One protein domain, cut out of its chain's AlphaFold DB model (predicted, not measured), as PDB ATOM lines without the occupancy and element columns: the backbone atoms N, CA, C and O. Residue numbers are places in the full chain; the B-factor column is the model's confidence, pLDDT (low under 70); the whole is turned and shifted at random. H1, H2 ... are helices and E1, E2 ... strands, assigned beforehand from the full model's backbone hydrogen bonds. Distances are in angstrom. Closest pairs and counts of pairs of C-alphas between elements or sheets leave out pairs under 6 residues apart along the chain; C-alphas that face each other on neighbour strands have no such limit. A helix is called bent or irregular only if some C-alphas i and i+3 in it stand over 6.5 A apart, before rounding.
ATOM      1  N   MET A 159     -47.122  54.638   1.563       91.75
ATOM      2  CA  MET A 159     -47.091  55.864   2.364       91.75
ATOM      3  C   MET A 159     -45.703  56.521   2.372       91.75
ATOM      4  O   MET A 159     -44.668  55.845   2.444       91.75
ATOM      5  N   THR A 160     -45.677  57.854   2.377       93.62
ATOM      6  CA  THR A 160     -44.442  58.624   2.580       93.62
ATOM      7  C   THR A 160     -43.961  58.533   4.033       93.62
ATOM      8  O   THR A 160     -44.702  58.104   4.926       93.62
ATOM      9  N   LYS A 161     -42.697  58.899   4.283       92.81
ATOM     10  CA  LYS A 161     -42.098  58.877   5.629       92.81
ATOM     11  C   LYS A 161     -42.855  59.812   6.574       92.81
ATOM     12  O   LYS A 161     -43.200  59.418   7.685       92.81
ATOM     13  N   GLU A 162     -43.205  60.997   6.093       93.12
ATOM     14  CA  GLU A 162     -43.904  62.045   6.841       93.12
ATOM     15  C   GLU A 162     -45.313  61.588   7.229       93.12
ATOM     16  O   GLU A 162     -45.734  61.757   8.371       93.12
ATOM     17  N   SER A 163     -46.019  60.925   6.307       92.50
ATOM     18  CA  SER A 163     -47.365  60.398   6.550       92.50
ATOM     19  C   SER A 163     -47.384  59.272   7.594       92.50
ATOM     20  O   SER A 163     -48.324  59.155   8.377       92.50
ATOM     21  N   ILE A 164     -46.342  58.436   7.639       93.06
ATOM     22  CA  ILE A 164     -46.214  57.390   8.664       93.06
ATOM     23  C   ILE A 164     -45.935  58.009  10.040       93.06
ATOM     24  O   ILE A 164     -46.448  57.520  11.048       93.06
ATOM     25  N   LEU A 165     -45.129  59.071  10.087       92.69
ATOM     26  CA  LEU A 165     -44.752  59.741  11.331       92.69
ATOM     27  C   LEU A 165     -45.866  60.608  11.921       92.69
ATOM     28  O   LEU A 165     -45.928  60.743  13.144       92.69
ATOM     29  N   SER A 166     -46.752  61.153  11.084       92.06
ATOM     30  CA  SER A 166     -47.932  61.900  11.534       92.06
ATOM     31  C   SER A 166     -49.052  60.998  12.067       92.06
ATOM     32  O   SER A 166     -49.858  61.429  12.891       92.06
ATOM     33  N   ASP A 167     -49.097  59.728  11.651       92.56
ATOM     34  CA  ASP A 167     -50.091  58.762  12.117       92.56
ATOM     35  C   ASP A 167     -49.847  58.377  13.592       92.56
ATOM     36  O   ASP A 167     -48.806  57.828  13.968       92.56
ATOM     37  N   ARG A 168     -50.856  58.626  14.441       91.44
ATOM     38  CA  ARG A 168     -50.800  58.425  15.902       91.44
ATOM     39  C   ARG A 168     -50.560  56.970  16.329       91.44
ATOM     40  O   ARG A 168     -50.198  56.737  17.482       91.44
ATOM     41  N   ILE A 169     -50.770  55.994  15.442       92.38
ATOM     42  CA  ILE A 169     -50.586  54.560  15.710       92.38
ATOM     43  C   ILE A 169     -49.316  54.040  15.058       92.38
ATOM     44  O   ILE A 169     -48.549  53.330  15.711       92.38
ATOM     45  N   LEU A 170     -49.085  54.370  13.785       93.00
ATOM     46  CA  LEU A 170     -47.901  53.885  13.078       93.00
ATOM     47  C   LEU A 170     -46.625  54.483  13.657       93.00
ATOM     48  O   LEU A 170     -45.683  53.732  13.876       93.00
ATOM     49  N   SER A 171     -46.610  55.775  13.985       93.06
ATOM     50  CA  SER A 171     -45.443  56.460  14.547       93.06
ATOM     51  C   SER A 171     -44.860  55.762  15.795       93.06
ATOM     52  O   SER A 171     -43.710  55.306  15.747       93.06
ATOM     53  N   PRO A 172     -45.626  55.522  16.885       93.25
ATOM     54  CA  PRO A 172     -45.097  54.807  18.050       93.25
ATOM     55  C   PRO A 172     -44.803  53.327  17.775       93.25
ATOM     56  O   PRO A 172     -44.016  52.706  18.495       93.25
ATOM     57  N   LEU A 173     -45.448  52.720  16.779       92.50
ATOM     58  CA  LEU A 173     -45.235  51.322  16.420       92.50
ATOM     59  C   LEU A 173     -43.916  51.145  15.653       92.50
ATOM     60  O   LEU A 173     -43.133  50.270  16.012       92.50
ATOM     61  N   VAL A 174     -43.643  52.012  14.677       94.50
ATOM     62  CA  VAL A 174     -42.377  52.139  13.935       94.50
ATOM     63  C   VAL A 174     -41.206  52.279  14.900       94.50
ATOM     64  O   VAL A 174     -40.295  51.450  14.886       94.50
ATOM     65  N   GLU A 175     -41.270  53.282  15.783       93.62
ATOM     66  CA  GLU A 175     -40.198  53.585  16.734       93.62
ATOM     67  C   GLU A 175     -39.910  52.370  17.628       93.62
ATOM     68  O   GLU A 175     -38.761  51.959  17.799       93.62
ATOM     69  N   LYS A 176     -40.963  51.724  18.147       92.81
ATOM     70  CA  LYS A 176     -40.820  50.528  18.984       92.81
ATOM     71  C   LYS A 176     -40.260  49.331  18.230       92.81
ATOM     72  O   LYS A 176     -39.474  48.591  18.822       92.81
ATOM     73  N   ILE A 177     -40.672  49.095  16.983       93.44
ATOM     74  CA  ILE A 177     -40.152  47.983  16.179       93.44
ATOM     75  C   ILE A 177     -38.658  48.163  15.962       93.44
ATOM     76  O   ILE A 177     -37.895  47.269  16.328       93.44
ATOM     77  N   GLY A 178     -38.244  49.301  15.403       94.19
ATOM     78  CA  GLY A 178     -36.839  49.529  15.085       94.19
ATOM     79  C   GLY A 178     -35.973  49.506  16.336       94.19
ATOM     80  O   GLY A 178     -34.979  48.778  16.377       94.19
ATOM     81  N   TYR A 179     -36.426  50.162  17.411       93.69
ATOM     82  CA  TYR A 179     -35.718  50.118  18.683       93.69
ATOM     83  C   TYR A 179     -35.570  48.685  19.191       93.69
ATOM     84  O   TYR A 179     -34.481  48.298  19.585       93.69
ATOM     85  N   LEU A 180     -36.617  47.851  19.166       92.19
ATOM     86  CA  LEU A 180     -36.531  46.465  19.648       92.19
ATOM     87  C   LEU A 180     -35.631  45.567  18.790       92.19
ATOM     88  O   LEU A 180     -35.010  44.647  19.333       92.19
ATOM     89  N   ILE A 181     -35.536  45.823  17.484       92.62
ATOM     90  CA  ILE A 181     -34.584  45.130  16.607       92.62
ATOM     91  C   ILE A 181     -33.159  45.473  17.054       92.62
ATOM     92  O   ILE A 181     -32.398  44.580  17.430       92.62
ATOM     93  N   ILE A 182     -32.842  46.766  17.136       93.00
ATOM     94  CA  ILE A 182     -31.513  47.283  17.501       93.00
ATOM     95  C   ILE A 182     -31.151  46.937  18.956       93.00
ATOM     96  O   ILE A 182     -30.010  46.589  19.262       93.00
ATOM     97  N   LYS A 183     -32.138  46.926  19.860       90.88
ATOM     98  CA  LYS A 183     -32.003  46.585  21.286       90.88
ATOM     99  C   LYS A 183     -31.342  45.225  21.495       90.88
ATOM    100  O   LYS A 183     -30.624  45.040  22.481       90.88
ATOM    101  N   ASN A 184     -31.584  44.271  20.592       85.75
ATOM    102  CA  ASN A 184     -30.935  42.967  20.657       85.75
ATOM    103  C   ASN A 184     -29.419  43.092  20.476       85.75
ATOM    104  O   ASN A 184     -28.694  42.465  21.237       85.75
ATOM    105  N   GLY A 185     -28.928  43.917  19.554       87.06
ATOM    106  CA  GLY A 185     -27.493  44.162  19.431       87.06
ATOM    107  C   GLY A 185     -26.955  44.999  20.595       87.06
ATOM    108  O   GLY A 185     -26.089  44.531  21.329       87.06
ATOM    109  N   LEU A 186     -27.557  46.162  20.862       89.44
ATOM    110  CA  LEU A 186     -27.082  47.108  21.885       89.44
ATOM    111  C   LEU A 186     -26.930  46.498  23.287       89.44
ATOM    112  O   LEU A 186     -25.949  46.765  23.979       89.44
ATOM    113  N   HIS A 187     -27.901  45.690  23.736       87.75
ATOM    114  CA  HIS A 187     -27.902  45.184  25.114       87.75
ATOM    115  C   HIS A 187     -27.390  43.760  25.286       87.75
ATOM    116  O   HIS A 187     -27.033  43.387  26.411       87.75
ATOM    117  N   ARG A 188     -27.443  42.933  24.235       87.25
ATOM    118  CA  ARG A 188     -27.038  41.526  24.350       87.25
ATOM    119  C   ARG A 188     -25.561  41.346  24.056       87.25
ATOM    120  O   ARG A 188     -24.976  40.459  24.681       87.25
ATOM    121  N   VAL A 189     -24.996  42.165  23.162       89.56
ATOM    122  CA  VAL A 189     -23.556  42.194  22.900       89.56
ATOM    123  C   VAL A 189     -22.848  42.716  24.143       89.56
ATOM    124  O   VAL A 189     -23.134  43.811  24.633       89.56
ATOM    125  N   ARG A 190     -21.990  41.866  24.697       90.88
ATOM    126  CA  ARG A 190     -21.286  42.074  25.957       90.88
ATOM    127  C   ARG A 190     -19.811  41.793  25.758       90.88
ATOM    128  O   ARG A 190     -19.462  40.694  25.325       90.88
ATOM    129  N   PHE A 191     -19.001  42.759  26.143       88.56
ATOM    130  CA  PHE A 191     -17.557  42.667  26.228       88.56
ATOM    131  C   PHE A 191     -17.193  42.233  27.637       88.56
ATOM    132  O   PHE A 191     -17.751  42.753  28.605       88.56
ATOM    133  N   VAL A 192     -16.341  41.219  27.741       88.81
ATOM    134  CA  VAL A 192     -15.874  40.701  29.025       88.81
ATOM    135  C   VAL A 192     -14.364  40.838  29.083       88.81
ATOM    136  O   VAL A 192     -13.683  40.154  28.319       88.81
ATOM    137  N   SER A 193     -13.905  41.681  30.008       84.50
ATOM    138  CA  SER A 193     -12.508  41.845  30.425       84.50
ATOM    139  C   SER A 193     -12.465  41.716  31.944       84.50
ATOM    140  O   SER A 193     -13.300  42.312  32.618       84.50
ATOM    141  N   ASP A 194     -11.584  40.867  32.471       74.56
ATOM    142  CA  ASP A 194     -11.254  40.752  33.908       74.56
ATOM    143  C   ASP A 194     -12.444  40.717  34.889       74.56
ATOM    144  O   ASP A 194     -12.398  41.218  36.006       74.56
ATOM    145  N   GLY A 195     -13.546  40.082  34.474       77.94
ATOM    146  CA  GLY A 195     -14.763  39.930  35.284       77.94
ATOM    147  C   GLY A 195     -15.778  41.071  35.148       77.94
ATOM    148  O   GLY A 195     -16.935  40.898  35.548       77.94
ATOM    149  N   GLU A 196     -15.410  42.180  34.510       84.50
ATOM    150  CA  GLU A 196     -16.323  43.261  34.162       84.50
ATOM    151  C   GLU A 196     -17.083  42.968  32.864       84.50
ATOM    152  O   GLU A 196     -16.623  42.257  31.968       84.50
ATOM    153  N   VAL A 197     -18.314  43.479  32.778       87.12
ATOM    154  CA  VAL A 197     -19.204  43.252  31.634       87.12
ATOM    155  C   VAL A 197     -19.729  44.586  31.125       87.12
ATOM    156  O   VAL A 197     -20.704  45.116  31.665       87.12
ATOM    157  N   VAL A 198     -19.133  45.073  30.040       89.94
ATOM    158  CA  VAL A 198     -19.551  46.300  29.350       89.94
ATOM    159  C   VAL A 198     -20.453  45.936  28.170       89.94
ATOM    160  O   VAL A 198     -20.237  44.932  27.485       89.94
ATOM    161  N   ARG A 199     -21.525  46.701  27.939       91.81
ATOM    162  CA  ARG A 199     -22.423  46.473  26.795       91.81
ATOM    163  C   ARG A 199     -21.978  47.284  25.589       91.81
ATOM    164  O   ARG A 199     -21.421  48.364  25.740       91.81
ATOM    165  N   LEU A 200     -22.349  46.818  24.399       90.44
ATOM    166  CA  LEU A 200     -22.135  47.574  23.165       90.44
ATOM    167  C   LEU A 200     -22.782  48.962  23.196       90.44
ATOM    168  O   LEU A 200     -22.202  49.899  22.671       90.44
ATOM    169  N   GLN A 201     -23.942  49.111  23.845       91.12
ATOM    170  CA  GLN A 201     -24.558  50.427  24.037       91.12
ATOM    171  C   GLN A 201     -23.610  51.435  24.703       91.12
ATOM    172  O   GLN A 201     -23.560  52.581  24.276       91.12
ATOM    173  N   ASP A 202     -22.910  51.010  25.755       90.06
ATOM    174  CA  ASP A 202     -22.069  51.903  26.548       90.06
ATOM    175  C   ASP A 202     -20.802  52.264  25.740       90.06
ATOM    176  O   ASP A 202     -20.476  53.439  25.609       90.06
ATOM    177  N   LYS A 203     -20.202  51.287  25.040       89.75
ATOM    178  CA  LYS A 203     -19.070  51.520  24.122       89.75
ATOM    179  C   LYS A 203     -19.408  52.420  22.926       89.75
ATOM    180  O   LYS A 203     -18.588  53.221  22.498       89.75
ATOM    181  N   LEU A 204     -20.613  52.294  22.365       90.50
ATOM    182  CA  LEU A 204     -21.071  53.173  21.282       90.50
ATOM    183  C   LEU A 204     -21.254  54.613  21.771       90.50
ATOM    184  O   LEU A 204     -20.950  55.539  21.027       90.50
ATOM    185  N   ALA A 205     -21.720  54.803  23.008       90.56
ATOM    186  CA  ALA A 205     -21.831  56.132  23.601       90.56
ATOM    187  C   ALA A 205     -20.448  56.773  23.814       90.56
ATOM    188  O   ALA A 205     -20.277  57.951  23.523       90.56
ATOM    189  N   GLU A 206     -19.455  55.990  24.251       88.81
ATOM    190  CA  GLU A 206     -18.051  56.424  24.342       88.81
ATOM    191  C   GLU A 206     -17.461  56.778  22.967       88.81
ATOM    192  O   GLU A 206     -16.709  57.739  22.850       88.81
ATOM    193  N   ALA A 207     -17.859  56.062  21.910       87.50
ATOM    194  CA  ALA A 207     -17.471  56.337  20.525       87.50
ATOM    195  C   ALA A 207     -18.242  57.507  19.868       87.50
ATOM    196  O   ALA A 207     -18.158  57.691  18.655       87.50
ATOM    197  N   GLY A 208     -19.018  58.282  20.634       85.94
ATOM    198  CA  GLY A 208     -19.710  59.482  20.148       85.94
ATOM    199  C   GLY A 208     -21.121  59.261  19.590       85.94
ATOM    200  O   GLY A 208     -21.745  60.212  19.119       85.94
ATOM    201  N   VAL A 209     -21.681  58.048  19.663       89.19
ATOM    202  CA  VAL A 209     -23.052  57.786  19.190       89.19
ATOM    203  C   VAL A 209     -24.079  58.310  20.193       89.19
ATOM    204  O   VAL A 209     -24.228  57.791  21.301       89.19
ATOM    205  N   THR A 210     -24.849  59.315  19.778       91.50
ATOM    206  CA  THR A 210     -25.858  59.963  20.627       91.50
ATOM    207  C   THR A 210     -27.154  59.147  20.748       91.50
ATOM    208  O   THR A 210     -27.504  58.321  19.899       91.50
ATOM    209  N   GLU A 211     -27.951  59.413  21.790       89.44
ATOM    210  CA  GLU A 211     -29.301  58.835  21.897       89.44
ATOM    211  C   GLU A 211     -30.218  59.287  20.743       89.44
ATOM    212  O   GLU A 211     -31.104  58.536  20.325       89.44
ATOM    213  N   GLN A 212     -29.990  60.490  20.204       91.31
ATOM    214  CA  GLN A 212     -30.730  61.018  19.056       91.31
ATOM    215  C   GLN A 212     -30.438  60.213  17.787       91.31
ATOM    216  O   GLN A 212     -31.382  59.837  17.091       91.31
ATOM    217  N   PHE A 213     -29.172  59.860  17.548       92.81
ATOM    218  CA  PHE A 213     -28.774  58.977  16.453       92.81
ATOM    219  C   PHE A 213     -29.498  57.626  16.532       92.81
ATOM    220  O   PHE A 213     -30.142  57.194  15.576       92.81
ATOM    221  N   ILE A 214     -29.488  56.979  17.706       93.12
ATOM    222  CA  ILE A 214     -30.170  55.687  17.911       93.12
ATOM    223  C   ILE A 214     -31.677  55.815  17.662       93.12
ATOM    224  O   ILE A 214     -32.300  54.898  17.115       93.12
ATOM    225  N   LYS A 215     -32.280  56.942  18.056       93.81
ATOM    226  CA  LYS A 215     -33.700  57.208  17.826       93.81
ATOM    227  C   LYS A 215     -34.011  57.369  16.336       93.81
ATOM    228  O   LYS A 215     -34.938  56.714  15.862       93.81
ATOM    229  N   LYS A 216     -33.235  58.173  15.598       94.56
ATOM    230  CA  LYS A 216     -33.373  58.330  14.138       94.56
ATOM    231  C   LYS A 216     -33.213  56.983  13.422       94.56
ATOM    232  O   LYS A 216     -34.109  56.571  12.690       94.56
ATOM    233  N   LEU A 217     -32.155  56.234  13.748       95.19
ATOM    234  CA  LEU A 217     -31.903  54.886  13.226       95.19
ATOM    235  C   LEU A 217     -33.082  53.934  13.483       95.19
ATOM    236  O   LEU A 217     -33.488  53.173  12.606       95.19
ATOM    237  N   SER A 218     -33.659  53.982  14.686       95.00
ATOM    238  CA  SER A 218     -34.818  53.159  15.052       95.00
ATOM    239  C   SER A 218     -36.059  53.510  14.232       95.00
ATOM    240  O   SER A 218     -36.805  52.616  13.832       95.00
ATOM    241  N   ILE A 219     -36.297  54.793  13.974       95.62
ATOM    242  CA  ILE A 219     -37.439  55.244  13.179       95.62
ATOM    243  C   ILE A 219     -37.299  54.766  11.730       95.62
ATOM    244  O   ILE A 219     -38.214  54.131  11.202       95.62
ATOM    245  N   ASP A 220     -36.140  54.992  11.118       95.88
ATOM    246  CA  ASP A 220     -35.912  54.677   9.706       95.88
ATOM    247  C   ASP A 220     -35.926  53.169   9.457       95.88
ATOM    248  O   ASP A 220     -36.597  52.687   8.536       95.88
ATOM    249  N   LEU A 221     -35.317  52.399  10.363       95.88
ATOM    250  CA  LEU A 221     -35.406  50.944  10.344       95.88
ATOM    251  C   LEU A 221     -36.854  50.458  10.495       95.88
ATOM    252  O   LEU A 221     -37.289  49.550   9.783       95.88
ATOM    253  N   GLY A 222     -37.619  51.048  11.418       95.06
ATOM    254  CA  GLY A 222     -39.020  50.692  11.632       95.06
ATOM    255  C   GLY A 222     -39.884  50.932  10.389       95.06
ATOM    256  O   GLY A 222     -40.702  50.076  10.040       95.06
ATOM    257  N   ILE A 223     -39.667  52.050   9.685       95.69
ATOM    258  CA  ILE A 223     -40.362  52.377   8.431       95.69
ATOM    259  C   ILE A 223     -40.004  51.358   7.353       95.69
ATOM    260  O   ILE A 223     -40.904  50.797   6.722       95.69
ATOM    261  N   GLY A 224     -38.709  51.081   7.173       94.56
ATOM    262  CA  GLY A 224     -38.230  50.108   6.193       94.56
ATOM    263  C   GLY A 224     -38.854  48.727   6.403       94.56
ATOM    264  O   GLY A 224     -39.386  48.125   5.470       94.56
ATOM    265  N   VAL A 225     -38.898  48.262   7.653       94.44
ATOM    266  CA  VAL A 225     -39.509  46.976   8.018       94.44
ATOM    267  C   VAL A 225     -41.004  46.943   7.707       94.44
ATOM    268  O   VAL A 225     -41.497  45.977   7.122       94.44
ATOM    269  N   ILE A 226     -41.742  47.985   8.092       93.25
ATOM    270  CA  ILE A 226     -43.194  48.026   7.911       93.25
ATOM    271  C   ILE A 226     -43.570  48.072   6.423       93.25
ATOM    272  O   ILE A 226     -44.520  47.395   6.016       93.25
ATOM    273  N   LYS A 227     -42.799  48.787   5.594       93.75
ATOM    274  CA  LYS A 227     -43.013  48.857   4.138       93.75
ATOM    275  C   LYS A 227     -42.771  47.525   3.419       93.75
ATOM    276  O   LYS A 227     -43.466  47.228   2.449       93.75
ATOM    277  N   ARG A 228     -41.851  46.682   3.909       92.00
ATOM    278  CA  ARG A 228     -41.602  45.325   3.365       92.00
ATOM    279  C   ARG A 228     -42.755  44.346   3.636       92.00
ATOM    280  O   ARG A 228     -42.871  43.317   2.971       92.00
ATOM    281  N   GLY A 229     -43.654  44.690   4.558       90.06
ATOM    282  CA  GLY A 229     -44.957  44.055   4.710       90.06
ATOM    283  C   GLY A 229     -45.035  42.930   5.744       90.06
ATOM    284  O   GLY A 229     -44.077  42.536   6.411       90.06
ATOM    285  N   LYS A 230     -46.248  42.390   5.882       90.19
ATOM    286  CA  LYS A 230     -46.662  41.525   6.999       90.19
ATOM    287  C   LYS A 230     -45.913  40.191   7.094       90.19
ATOM    288  O   LYS A 230     -45.656  39.716   8.198       90.19
ATOM    289  N   LYS A 231     -45.558  39.579   5.957       91.00
ATOM    290  CA  LYS A 231     -44.874  38.271   5.919       91.00
ATOM    291  C   LYS A 231     -43.503  38.343   6.601       91.00
ATOM    292  O   LYS A 231     -43.193  37.500   7.441       91.00
ATOM    293  N   LEU A 232     -42.732  39.390   6.298       92.00
ATOM    294  CA  LEU A 232     -41.439  39.661   6.927       92.00
ATOM    295  C   LEU A 232     -41.602  39.922   8.429       92.00
ATOM    296  O   LEU A 232     -40.884  39.342   9.246       92.00
ATOM    297  N   ILE A 233     -42.602  40.722   8.812       92.00
ATOM    298  CA  ILE A 233     -42.870  41.034  10.220       92.00
ATOM    299  C   ILE A 233     -43.168  39.768  11.032       92.00
ATOM    300  O   ILE A 233     -42.594  39.573  12.102       92.00
ATOM    301  N   LEU A 234     -44.056  38.900  10.543       89.88
ATOM    302  CA  LEU A 234     -44.484  37.710  11.278       89.88
ATOM    303  C   LEU A 234     -43.365  36.676  11.443       89.88
ATOM    304  O   LEU A 234     -43.234  36.114  12.532       89.88
ATOM    305  N   ASN A 235     -42.578  36.447  10.391       89.44
ATOM    306  CA  ASN A 235     -41.606  35.353  10.351       89.44
ATOM    307  C   ASN A 235     -40.224  35.761  10.869       89.44
ATOM    308  O   ASN A 235     -39.577  34.971  11.551       89.44
ATOM    309  N   VAL A 236     -39.783  36.989  10.587       90.19
ATOM    310  CA  VAL A 236     -38.421  37.445  10.906       90.19
ATOM    311  C   VAL A 236     -38.423  38.367  12.119       90.19
ATOM    312  O   VAL A 236     -37.706  38.128  13.090       90.19
ATOM    313  N   ILE A 237     -39.264  39.404  12.111       91.56
ATOM    314  CA  ILE A 237     -39.181  40.484  13.105       91.56
ATOM    315  C   ILE A 237     -39.809  40.084  14.437       91.56
ATOM    316  O   ILE A 237     -39.196  40.246  15.491       91.56
ATOM    317  N   ARG A 238     -41.017  39.515  14.426       89.19
ATOM    318  CA  ARG A 238     -41.762  39.145  15.637       89.19
ATOM    319  C   ARG A 238     -40.977  38.229  16.595       89.19
ATOM    320  O   ARG A 238     -41.059  38.462  17.805       89.19
ATOM    321  N   PRO A 239     -40.210  37.219  16.131       87.31
ATOM    322  CA  PRO A 239     -39.297  36.466  16.994       87.31
ATOM    323  C   PRO A 239     -38.236  37.334  17.688       87.31
ATOM    324  O   PRO A 239     -37.954  37.127  18.872       87.31
ATOM    325  N   VAL A 240     -37.691  38.332  16.987       86.38
ATOM    326  CA  VAL A 240     -36.658  39.249  17.501       86.38
ATOM    327  C   VAL A 240     -37.214  40.219  18.539       86.38
ATOM    328  O   VAL A 240     -36.563  40.468  19.561       86.38
ATOM    329  N   LEU A 241     -38.457  40.681  18.368       84.12
ATOM    330  CA  LEU A 241     -39.115  41.592  19.315       84.12
ATOM    331  C   LEU A 241     -39.206  41.015  20.740       84.12
ATOM    332  O   LEU A 241     -39.225  41.763  21.716       84.12
ATOM    333  N   LYS A 242     -39.216  39.683  20.897       72.31
ATOM    334  CA  LYS A 242     -39.318  39.021  22.209       72.31
ATOM    335  C   LYS A 242     -38.004  38.965  23.005       72.31
ATOM    336  O   LYS A 242     -38.032  38.425  24.109       72.31
ATOM    337  N   CYS A 243     -36.877  39.490  22.500       60.47
ATOM    338  CA  CYS A 243     -35.545  39.553  23.154       60.47
ATOM    339  C   CYS A 243     -34.996  38.227  23.742       60.47
ATOM    340  O   CYS A 243     -33.971  38.234  24.421       60.47
ATOM    341  N   ARG A 244     -35.675  37.094  23.530       61.03
ATOM    342  CA  ARG A 244     -35.348  35.778  24.106       61.03
ATOM    343  C   ARG A 244     -34.891  34.763  23.058       61.03
ATOM    344  O   ARG A 244     -34.317  33.749  23.429       61.03
ATOM    345  N   GLY A 245     -35.132  35.021  21.771       62.22
ATOM    346  CA  GLY A 245     -34.701  34.143  20.682       62.22
ATOM    347  C   GLY A 245     -33.262  34.429  20.247       62.22
ATOM    348  O   GLY A 245     -32.895  35.582  20.019       62.22
ATOM    349  N   ASN A 246     -32.449  33.382  20.097       77.62
ATOM    350  CA  ASN A 246     -31.168  33.425  19.380       77.62
ATOM    351  C   ASN A 246     -31.408  33.222  17.878       77.62
ATOM    352  O   ASN A 246     -30.878  32.283  17.295       77.62
ATOM    353  N   THR A 247     -32.266  34.038  17.265       88.06
ATOM    354  CA  THR A 247     -32.514  33.920  15.823       88.06
ATOM    355  C   THR A 247     -31.293  34.378  15.031       88.06
ATOM    356  O   THR A 247     -30.559  35.262  15.480       88.06
ATOM    357  N   GLU A 248     -31.102  33.818  13.837       90.75
ATOM    358  CA  GLU A 248     -30.019  34.214  12.926       90.75
ATOM    359  C   GLU A 248     -30.087  35.708  12.591       90.75
ATOM    360  O   GLU A 248     -29.079  36.406  12.653       90.75
ATOM    361  N   PHE A 249     -31.292  36.247  12.385       92.31
ATOM    362  CA  PHE A 249     -31.478  37.684  12.182       92.31
ATOM    363  C   PHE A 249     -31.049  38.525  13.401       92.31
ATOM    364  O   PHE A 249     -30.417  39.564  13.243       92.31
ATOM    365  N   ALA A 250     -31.315  38.076  14.633       91.38
ATOM    366  CA  ALA A 250     -30.862  38.799  15.824       91.38
ATOM    367  C   ALA A 250     -29.332  38.774  15.977       91.38
ATOM    368  O   ALA A 250     -28.753  39.750  16.455       91.38
ATOM    369  N   LYS A 251     -28.679  37.672  15.582       91.50
ATOM    370  CA  LYS A 251     -27.213  37.584  15.516       91.50
ATOM    371  C   LYS A 251     -26.652  38.502  14.434       91.50
ATOM    372  O   LYS A 251     -25.665  39.177  14.692       91.50
ATOM    373  N   TYR A 252     -27.302  38.563  13.272       94.19
ATOM    374  CA  TYR A 252     -26.920  39.451  12.177       94.19
ATOM    375  C   TYR A 252     -26.937  40.914  12.607       94.19
ATOM    376  O   TYR A 252     -25.912  41.574  12.523       94.19
ATOM    377  N   VAL A 253     -28.047  41.387  13.186       93.50
ATOM    378  CA  VAL A 253     -28.156  42.761  13.708       93.50
ATOM    379  C   VAL A 253     -27.049  43.057  14.720       93.50
ATOM    380  O   VAL A 253     -26.451  44.128  14.703       93.50
ATOM    381  N   ALA A 254     -26.750  42.103  15.605       92.62
ATOM    382  CA  ALA A 254     -25.686  42.259  16.587       92.62
ATOM    383  C   ALA A 254     -24.289  42.325  15.949       92.62
ATOM    384  O   ALA A 254     -23.484  43.153  16.368       92.62
ATOM    385  N   LYS A 255     -24.031  41.502  14.927       93.88
ATOM    386  CA  LYS A 255     -22.798  41.526  14.136       93.88
ATOM    387  C   LYS A 255     -22.644  42.855  13.395       93.88
ATOM    388  O   LYS A 255     -21.608  43.486  13.543       93.88
ATOM    389  N   THR A 256     -23.684  43.332  12.710       94.56
ATOM    390  CA  THR A 256     -23.667  44.611  11.981       94.56
ATOM    391  C   THR A 256     -23.378  45.797  12.903       94.56
ATOM    392  O   THR A 256     -22.571  46.653  12.563       94.56
ATOM    393  N   LEU A 257     -23.992  45.851  14.093       93.75
ATOM    394  CA  LEU A 257     -23.712  46.923  15.057       93.75
ATOM    395  C   LEU A 257     -22.313  46.815  15.674       93.75
ATOM    396  O   LEU A 257     -21.714  47.832  16.014       93.75
ATOM    397  N   TYR A 258     -21.797  45.598  15.844       93.56
ATOM    398  CA  TYR A 258     -20.437  45.383  16.325       93.56
ATOM    399  C   TYR A 258     -19.389  45.797  15.283       93.56
ATOM    400  O   TYR A 258     -18.429  46.479  15.619       93.56
ATOM    401  N   GLU A 259     -19.600  45.443  14.015       93.38
ATOM    402  CA  GLU A 259     -18.765  45.891  12.896       93.38
ATOM    403  C   GLU A 259     -18.785  47.414  12.775       93.38
ATOM    404  O   GLU A 259     -17.726  48.023  12.673       93.38
ATOM    405  N   PHE A 260     -19.962  48.033  12.899       93.38
ATOM    406  CA  PHE A 260     -20.091  49.488  12.940       93.38
ATOM    407  C   PHE A 260     -19.276  50.119  14.078       93.38
ATOM    408  O   PHE A 260     -18.553  51.081  13.849       93.38
ATOM    409  N   TYR A 261     -19.333  49.557  15.290       92.69
ATOM    410  CA  TYR A 261     -18.501  50.022  16.404       92.69
ATOM    411  C   TYR A 261     -16.999  49.926  16.092       92.69
ATOM    412  O   TYR A 261     -16.265  50.883  16.321       92.69
ATOM    413  N   ASN A 262     -16.542  48.809  15.522       91.94
ATOM    414  CA  ASN A 262     -15.137  48.649  15.143       91.94
ATOM    415  C   ASN A 262     -14.713  49.639  14.044       91.94
ATOM    416  O   ASN A 262     -13.594  50.140  14.079       91.94
ATOM    417  N   GLU A 263     -15.591  49.925  13.077       91.12
ATOM    418  CA  GLU A 263     -15.357  50.926  12.027       91.12
ATOM    419  C   GLU A 263     -15.202  52.339  12.615       91.12
ATOM    420  O   GLU A 263     -14.310  53.068  12.181       91.12
ATOM    421  N   LEU A 264     -16.013  52.697  13.622       90.38
ATOM    422  CA  LEU A 264     -15.904  53.974  14.338       90.38
ATOM    423  C   LEU A 264     -14.586  54.078  15.116       90.38
ATOM    424  O   LEU A 264     -13.864  55.060  14.976       90.38
ATOM    425  N   VAL A 265     -14.233  53.052  15.899       89.31
ATOM    426  CA  VAL A 265     -12.986  53.046  16.690       89.31
ATOM    427  C   VAL A 265     -11.746  53.084  15.794       89.31
ATOM    428  O   VAL A 265     -10.750  53.709  16.142       89.31
ATOM    429  N   ALA A 266     -11.802  52.441  14.625       87.88
ATOM    430  CA  ALA A 266     -10.717  52.458  13.649       87.88
ATOM    431  C   ALA A 266     -10.610  53.776  12.857       87.88
ATOM    432  O   ALA A 266      -9.747  53.869  11.986       87.88
ATOM    433  N   GLY A 267     -11.498  54.753  13.089       82.81
ATOM    434  CA  GLY A 267     -11.535  56.016  12.343       82.81
ATOM    435  C   GLY A 267     -11.908  55.853  10.866       82.81
ATOM    436  O   GLY A 267     -11.624  56.726  10.056       82.81
ATOM    437  N   LYS A 268     -12.510  54.718  10.478       78.38
ATOM    438  CA  LYS A 268     -12.935  54.456   9.089       78.38
ATOM    439  C   LYS A 268     -14.290  55.082   8.760       78.38
ATOM    440  O   LYS A 268     -14.667  55.133   7.592       78.38
ATOM    441  N   LYS A 269     -15.043  55.486   9.784       78.88
ATOM    442  CA  LYS A 269     -16.341  56.141   9.659       78.88
ATOM    443  C   LYS A 269     -16.416  57.340  10.580       78.88
ATOM    444  O   LYS A 269     -16.253  57.193  11.786       78.88
ATOM    445  N   ASP A 270     -16.778  58.469   9.993       80.50
ATOM    446  CA  ASP A 270     -17.073  59.694  10.718       80.50
ATOM    447  C   ASP A 270     -18.585  59.869  10.874       80.50
ATOM    448  O   ASP A 270     -19.368  59.559   9.974       80.50
ATOM    449  N   LEU A 271     -19.004  60.409  12.019       81.06
ATOM    450  CA  LEU A 271     -20.404  60.744  12.310       81.06
ATOM    451  C   LEU A 271     -20.808  62.129  11.764       81.06
ATOM    452  O   LEU A 271     -21.825  62.675  12.180       81.06
ATOM    453  N   GLY A 272     -20.020  62.705  10.850       76.19
ATOM    454  CA  GLY A 272     -20.268  64.038  10.286       76.19
ATOM    455  C   GLY A 272     -21.558  64.127   9.463       76.19
ATOM    456  O   GLY A 272     -22.254  65.135   9.528       76.19
ATOM    457  N   ASP A 273     -21.907  63.056   8.743       85.31
ATOM    458  CA  ASP A 273     -23.187  62.903   8.043       85.31
ATOM    459  C   ASP A 273     -23.970  61.736   8.664       85.31
ATOM    460  O   ASP A 273     -23.896  60.583   8.222       85.31
ATOM    461  N   GLU A 274     -24.689  62.031   9.752       88.31
ATOM    462  CA  GLU A 274     -25.480  61.033  10.479       88.31
ATOM    463  C   GLU A 274     -26.501  60.328   9.577       88.31
ATOM    464  O   GLU A 274     -26.712  59.122   9.716       88.31
ATOM    465  N   ASP A 275     -27.137  61.061   8.663       89.38
ATOM    466  CA  ASP A 275     -28.264  60.554   7.881       89.38
ATOM    467  C   ASP A 275     -27.794  59.527   6.844       89.38
ATOM    468  O   ASP A 275     -28.417  58.470   6.690       89.38
ATOM    469  N   LYS A 276     -26.642  59.765   6.204       90.81
ATOM    470  CA  LYS A 276     -26.022  58.787   5.302       90.81
ATOM    471  C   LYS A 276     -25.595  57.516   6.035       90.81
ATOM    472  O   LYS A 276     -25.887  56.411   5.575       90.81
ATOM    473  N   VAL A 277     -24.954  57.652   7.198       92.19
ATOM    474  CA  VAL A 277     -24.529  56.497   8.011       92.19
ATOM    475  C   VAL A 277     -25.741  55.679   8.471       92.19
ATOM    476  O   VAL A 277     -25.707  54.445   8.452       92.19
ATOM    477  N   ILE A 278     -26.832  56.348   8.854       93.19
ATOM    478  CA  ILE A 278     -28.092  55.695   9.218       93.19
ATOM    479  C   ILE A 278     -28.665  54.934   8.025       93.19
ATOM    480  O   ILE A 278     -29.017  53.765   8.189       93.19
ATOM    481  N   ALA A 279     -28.730  55.545   6.841       93.75
ATOM    482  CA  ALA A 279     -29.249  54.894   5.640       93.75
ATOM    483  C   ALA A 279     -28.474  53.606   5.310       93.75
ATOM    484  O   ALA A 279     -29.082  52.546   5.159       93.75
ATOM    485  N   GLU A 280     -27.137  53.655   5.327       94.12
ATOM    486  CA  GLU A 280     -26.290  52.476   5.103       94.12
ATOM    487  C   GLU A 280     -26.549  51.356   6.123       94.12
ATOM    488  O   GLU A 280     -26.619  50.175   5.769       94.12
ATOM    489  N   LEU A 281     -26.682  51.702   7.408       94.12
ATOM    490  CA  LEU A 281     -26.970  50.725   8.461       94.12
ATOM    491  C   LEU A 281     -28.367  50.120   8.307       94.12
ATOM    492  O   LEU A 281     -28.533  48.910   8.490       94.12
ATOM    493  N   VAL A 282     -29.364  50.942   7.979       95.94
ATOM    494  CA  VAL A 282     -30.738  50.494   7.738       95.94
ATOM    495  C   VAL A 282     -30.768  49.527   6.562       95.94
ATOM    496  O   VAL A 282     -31.307  48.432   6.715       95.94
ATOM    497  N   ASP A 283     -30.136  49.866   5.441       96.00
ATOM    498  CA  ASP A 283     -30.114  49.019   4.250       96.00
ATOM    499  C   ASP A 283     -29.429  47.677   4.513       96.00
ATOM    500  O   ASP A 283     -29.995  46.630   4.185       96.00
ATOM    501  N   LYS A 284     -28.279  47.674   5.206       95.69
ATOM    502  CA  LYS A 284     -27.613  46.430   5.634       95.69
ATOM    503  C   LYS A 284     -28.542  45.561   6.485       95.69
ATOM    504  O   LYS A 284     -28.683  44.364   6.234       95.69
ATOM    505  N   ILE A 285     -29.204  46.141   7.489       95.62
ATOM    506  CA  ILE A 285     -30.108  45.392   8.374       95.62
ATOM    507  C   ILE A 285     -31.331  44.872   7.606       95.62
ATOM    508  O   ILE A 285     -31.764  43.741   7.846       95.62
ATOM    509  N   LEU A 286     -31.898  45.661   6.692       95.62
ATOM    510  CA  LEU A 286     -33.055  45.261   5.893       95.62
ATOM    511  C   LEU A 286     -32.710  44.135   4.913       95.62
ATOM    512  O   LEU A 286     -33.463  43.167   4.855       95.62
ATOM    513  N   ASP A 287     -31.571  44.200   4.223       95.00
ATOM    514  CA  ASP A 287     -31.076  43.107   3.373       95.00
ATOM    515  C   ASP A 287     -30.911  41.807   4.182       95.00
ATOM    516  O   ASP A 287     -31.407  40.743   3.798       95.00
ATOM    517  N   GLY A 288     -30.334  41.902   5.384       93.56
ATOM    518  CA  GLY A 288     -30.280  40.780   6.320       93.56
ATOM    519  C   GLY A 288     -31.661  40.225   6.683       93.56
ATOM    520  O   GLY A 288     -31.833  39.007   6.793       93.56
ATOM    521  N   ALA A 289     -32.672  41.084   6.841       93.62
ATOM    522  CA  ALA A 289     -34.040  40.656   7.130       93.62
ATOM    523  C   ALA A 289     -34.674  39.913   5.942       93.62
ATOM    524  O   ALA A 289     -35.406  38.941   6.146       93.62
ATOM    525  N   GLU A 290     -34.387  40.331   4.709       94.00
ATOM    526  CA  GLU A 290     -34.862  39.656   3.498       94.00
ATOM    527  C   GLU A 290     -34.186  38.303   3.288       94.00
ATOM    528  O   GLU A 290     -34.870  37.306   3.041       94.00
ATOM    529  N   LYS A 291     -32.865  38.230   3.483       94.00
ATOM    530  CA  LYS A 291     -32.113  36.965   3.477       94.00
ATOM    531  C   LYS A 291     -32.628  36.001   4.545       94.00
ATOM    532  O   LYS A 291     -32.784  34.808   4.290       94.00
ATOM    533  N   ALA A 292     -32.963  36.510   5.734       92.50
ATOM    534  CA  ALA A 292     -33.582  35.706   6.784       92.50
ATOM    535  C   ALA A 292     -34.962  35.180   6.369       92.50
ATOM    536  O   ALA A 292     -35.288  34.033   6.663       92.50
ATOM    537  N   LEU A 293     -35.766  35.987   5.670       92.94
ATOM    538  CA  LEU A 293     -37.080  35.565   5.181       92.94
ATOM    539  C   LEU A 293     -36.979  34.436   4.143       92.94
ATOM    540  O   LEU A 293     -37.863  33.581   4.097       92.94
ATOM    541  N   LYS A 294     -35.913  34.432   3.336       93.44
ATOM    542  CA  LYS A 294     -35.597  33.374   2.363       93.44
ATOM    543  C   LYS A 294     -34.897  32.151   2.981       93.44
ATOM    544  O   LYS A 294     -34.669  31.179   2.277       93.44
ATOM    545  N   ASN A 295     -34.597  32.168   4.286       89.44
ATOM    546  CA  ASN A 295     -33.782  31.165   4.992       89.44
ATOM    547  C   ASN A 295     -32.329  31.038   4.484       89.44
ATOM    548  O   ASN A 295     -31.666  30.034   4.733       89.44
ATOM    549  N   GLU A 296     -31.812  32.064   3.812       91.81
ATOM    550  CA  GLU A 296     -30.441  32.104   3.276       91.81
ATOM    551  C   GLU A 296     -29.437  32.662   4.300       91.81
ATOM    552  O   GLU A 296     -28.223  32.542   4.143       91.81
ATOM    553  N   LEU A 297     -29.933  33.280   5.374       90.12
ATOM    554  CA  LEU A 297     -29.100  33.926   6.377       90.12
ATOM    555  C   LEU A 297     -28.520  32.910   7.372       90.12
ATOM    556  O   LEU A 297     -29.240  32.374   8.216       90.12
ATOM    557  N   LYS A 298     -27.198  32.721   7.328       87.06
ATOM    558  CA  LYS A 298     -26.421  32.001   8.346       87.06
ATOM    559  C   LYS A 298     -25.408  32.950   8.971       87.06
ATOM    560  O   LYS A 298     -24.584  33.523   8.261       87.06
ATOM    561  N   VAL A 299     -25.462  33.124  10.291       88.38
ATOM    562  CA  VAL A 299     -24.567  34.031  11.011       88.38
ATOM    563  C   VAL A 299     -23.916  33.320  12.180       88.38
ATOM    564  O   VAL A 299     -24.543  33.042  13.209       88.38
ATOM    565  N   ASP A 300     -22.609  33.113  12.059       86.69
ATOM    566  CA  ASP A 300     -21.788  32.776  13.210       86.69
ATOM    567  C   ASP A 300     -21.397  34.059  13.950       86.69
ATOM    568  O   ASP A 300     -20.516  34.815  13.537       86.69
ATOM    569  N   PHE A 301     -22.135  34.357  15.017       87.94
ATOM    570  CA  PHE A 301     -21.840  35.477  15.898       87.94
ATOM    571  C   PHE A 301     -22.253  35.155  17.331       87.94
ATOM    572  O   PHE A 301     -23.377  34.714  17.609       87.94
ATOM    573  N   ARG A 302     -21.338  35.417  18.267       86.56
ATOM    574  CA  ARG A 302     -21.563  35.235  19.702       86.56
ATOM    575  C   ARG A 302     -21.790  36.587  20.357       86.56
ATOM    576  O   ARG A 302     -20.940  37.460  20.329       86.56
ATOM    577  N   PHE A 303     -22.906  36.708  21.070       86.69
ATOM    578  CA  PHE A 303     -23.219  37.906  21.857       86.69
ATOM    579  C   PHE A 303     -22.216  38.189  22.990       86.69
ATOM    580  O   PHE A 303     -22.238  39.272  23.560       86.69
ATOM    581  N   LYS A 304     -21.383  37.219  23.380       88.56
ATOM    582  CA  LYS A 304     -20.330  37.406  24.381       88.56
ATOM    583  C   LYS A 304     -18.989  37.479  23.657       88.56
ATOM    584  O   LYS A 304     -18.548  36.462  23.122       88.56
ATOM    585  N   ILE A 305     -18.369  38.649  23.685       88.31
ATOM    586  CA  ILE A 305     -17.055  38.926  23.108       88.31
ATOM    587  C   ILE A 305     -16.055  38.920  24.264       88.31
ATOM    588  O   ILE A 305     -16.261  39.598  25.271       88.31
ATOM    589  N   LYS A 306     -15.022  38.079  24.164       84.31
ATOM    590  CA  LYS A 306     -13.907  38.082  25.114       84.31
ATOM    591  C   LYS A 306     -12.868  39.051  24.575       84.31
ATOM    592  O   LYS A 306     -12.396  38.840  23.461       84.31
ATOM    593  N   GLU A 307     -12.536  40.071  25.347       79.56
ATOM    594  CA  GLU A 307     -11.398  40.931  25.038       79.56
ATOM    595  C   GLU A 307     -10.189  40.358  25.775       79.56
ATOM    596  O   GLU A 307     -10.311  39.897  26.912       79.56
TER     597      GLU A 307
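Overview. This is residues 159 to 307 of the 310 residues of the protein "30S ribosomal protein S6e" of Candidatus Bathyarchaeota archaeon (UniProt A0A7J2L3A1). A helical hairpin, H6 and H7, packs on a crossed pair of helices, H2 and H4, with H6 on H2 and H7 on H4. H5 packs at one end of this helical body; a small three-stranded sheet lies at one end of the longest axis and short H1 at the other. The printed part has 149 residues, with seven named helices and three named strands in the order H1 H2 E1 E2 H3 H4 H5 H6 H7 E3. The sheet order is E2 E1 E3, mixed, and the class is mostly helix. The whole is compact, with a radius of gyration of the C-alphas of 15.2 A and spans of 48 by 35 by 24 A.

Arrangement. In the sheet, E1, residues 190 to 193, is the inner strand. It forms an antiparallel hairpin with E2, residues 196 to 199, where N 191 and O 198 are 2.8 A apart. E1 is parallel to E3, residues 304 to 306, with N 305 and O 190 2.8 A apart. H2, residues 170 to 188, is the hub, touching five helices, and only grazes the sheet with residues 185 to 188. H3, residues 200 to 206, also only grazes it, with residues 200 to 203. H2 touches H4, residues 211 to 228, at a steep tilt of 65 degrees, closest at the C-alphas of Gly 178 and Ser 218, 4.2 A. Residues 181 to 188 of H2 touch residues 250 to 258 of H6, residues 248 to 265, closest at the C-alphas of Gly 185 and Ala 254, 3.9 A. H6 and H7, residues 274 to 293, form a helical hairpin at a shallow tilt of 26 degrees; their closest C-alphas, Phe 249 and Ala 292, are 6.1 A apart. H7 touches H4, closest at the C-alphas of Val 282 and Leu 221, 5.4 A, but is apart from H2. H5, residues 230 to 241, touches H7, closest at the C-alphas of Val 236 and Leu 293, 6.2 A. H1, residues 161 to 166, only just touches H2, with 3 pairs of C-alphas within 8 A, and only at the corner, closest at the C-alphas of Leu 165 and Ser 171, 4.6 A. Every O i to N i+4 pair is within hydrogen-bond range in H1, H3, H4, H6 and H7, against 13 of 15 in H2 and 5 of 8 in H5.

Along the chain. H1 begins at C-alpha 161, (-42.098, 58.877, 5.629). H2 is 26.7 A long, with a kink of 38 degrees near residue 182. H4 is 26.0 A long, H6 25.7 A and H7 28.5 A. H5 is only just irregular, with C-alphas 235 and 238 6.51 A apart. E3 ends at C-alpha 306, (-13.907, 38.082, 25.114).

Size, cuts and confidence. The C-alphas of Met 159 and Asp 194 are the farthest apart, 50.1 A. The printed part has no cut and no long link. The mean pLDDT of the printed part is 89.8; residues 243 to 245 are under 70.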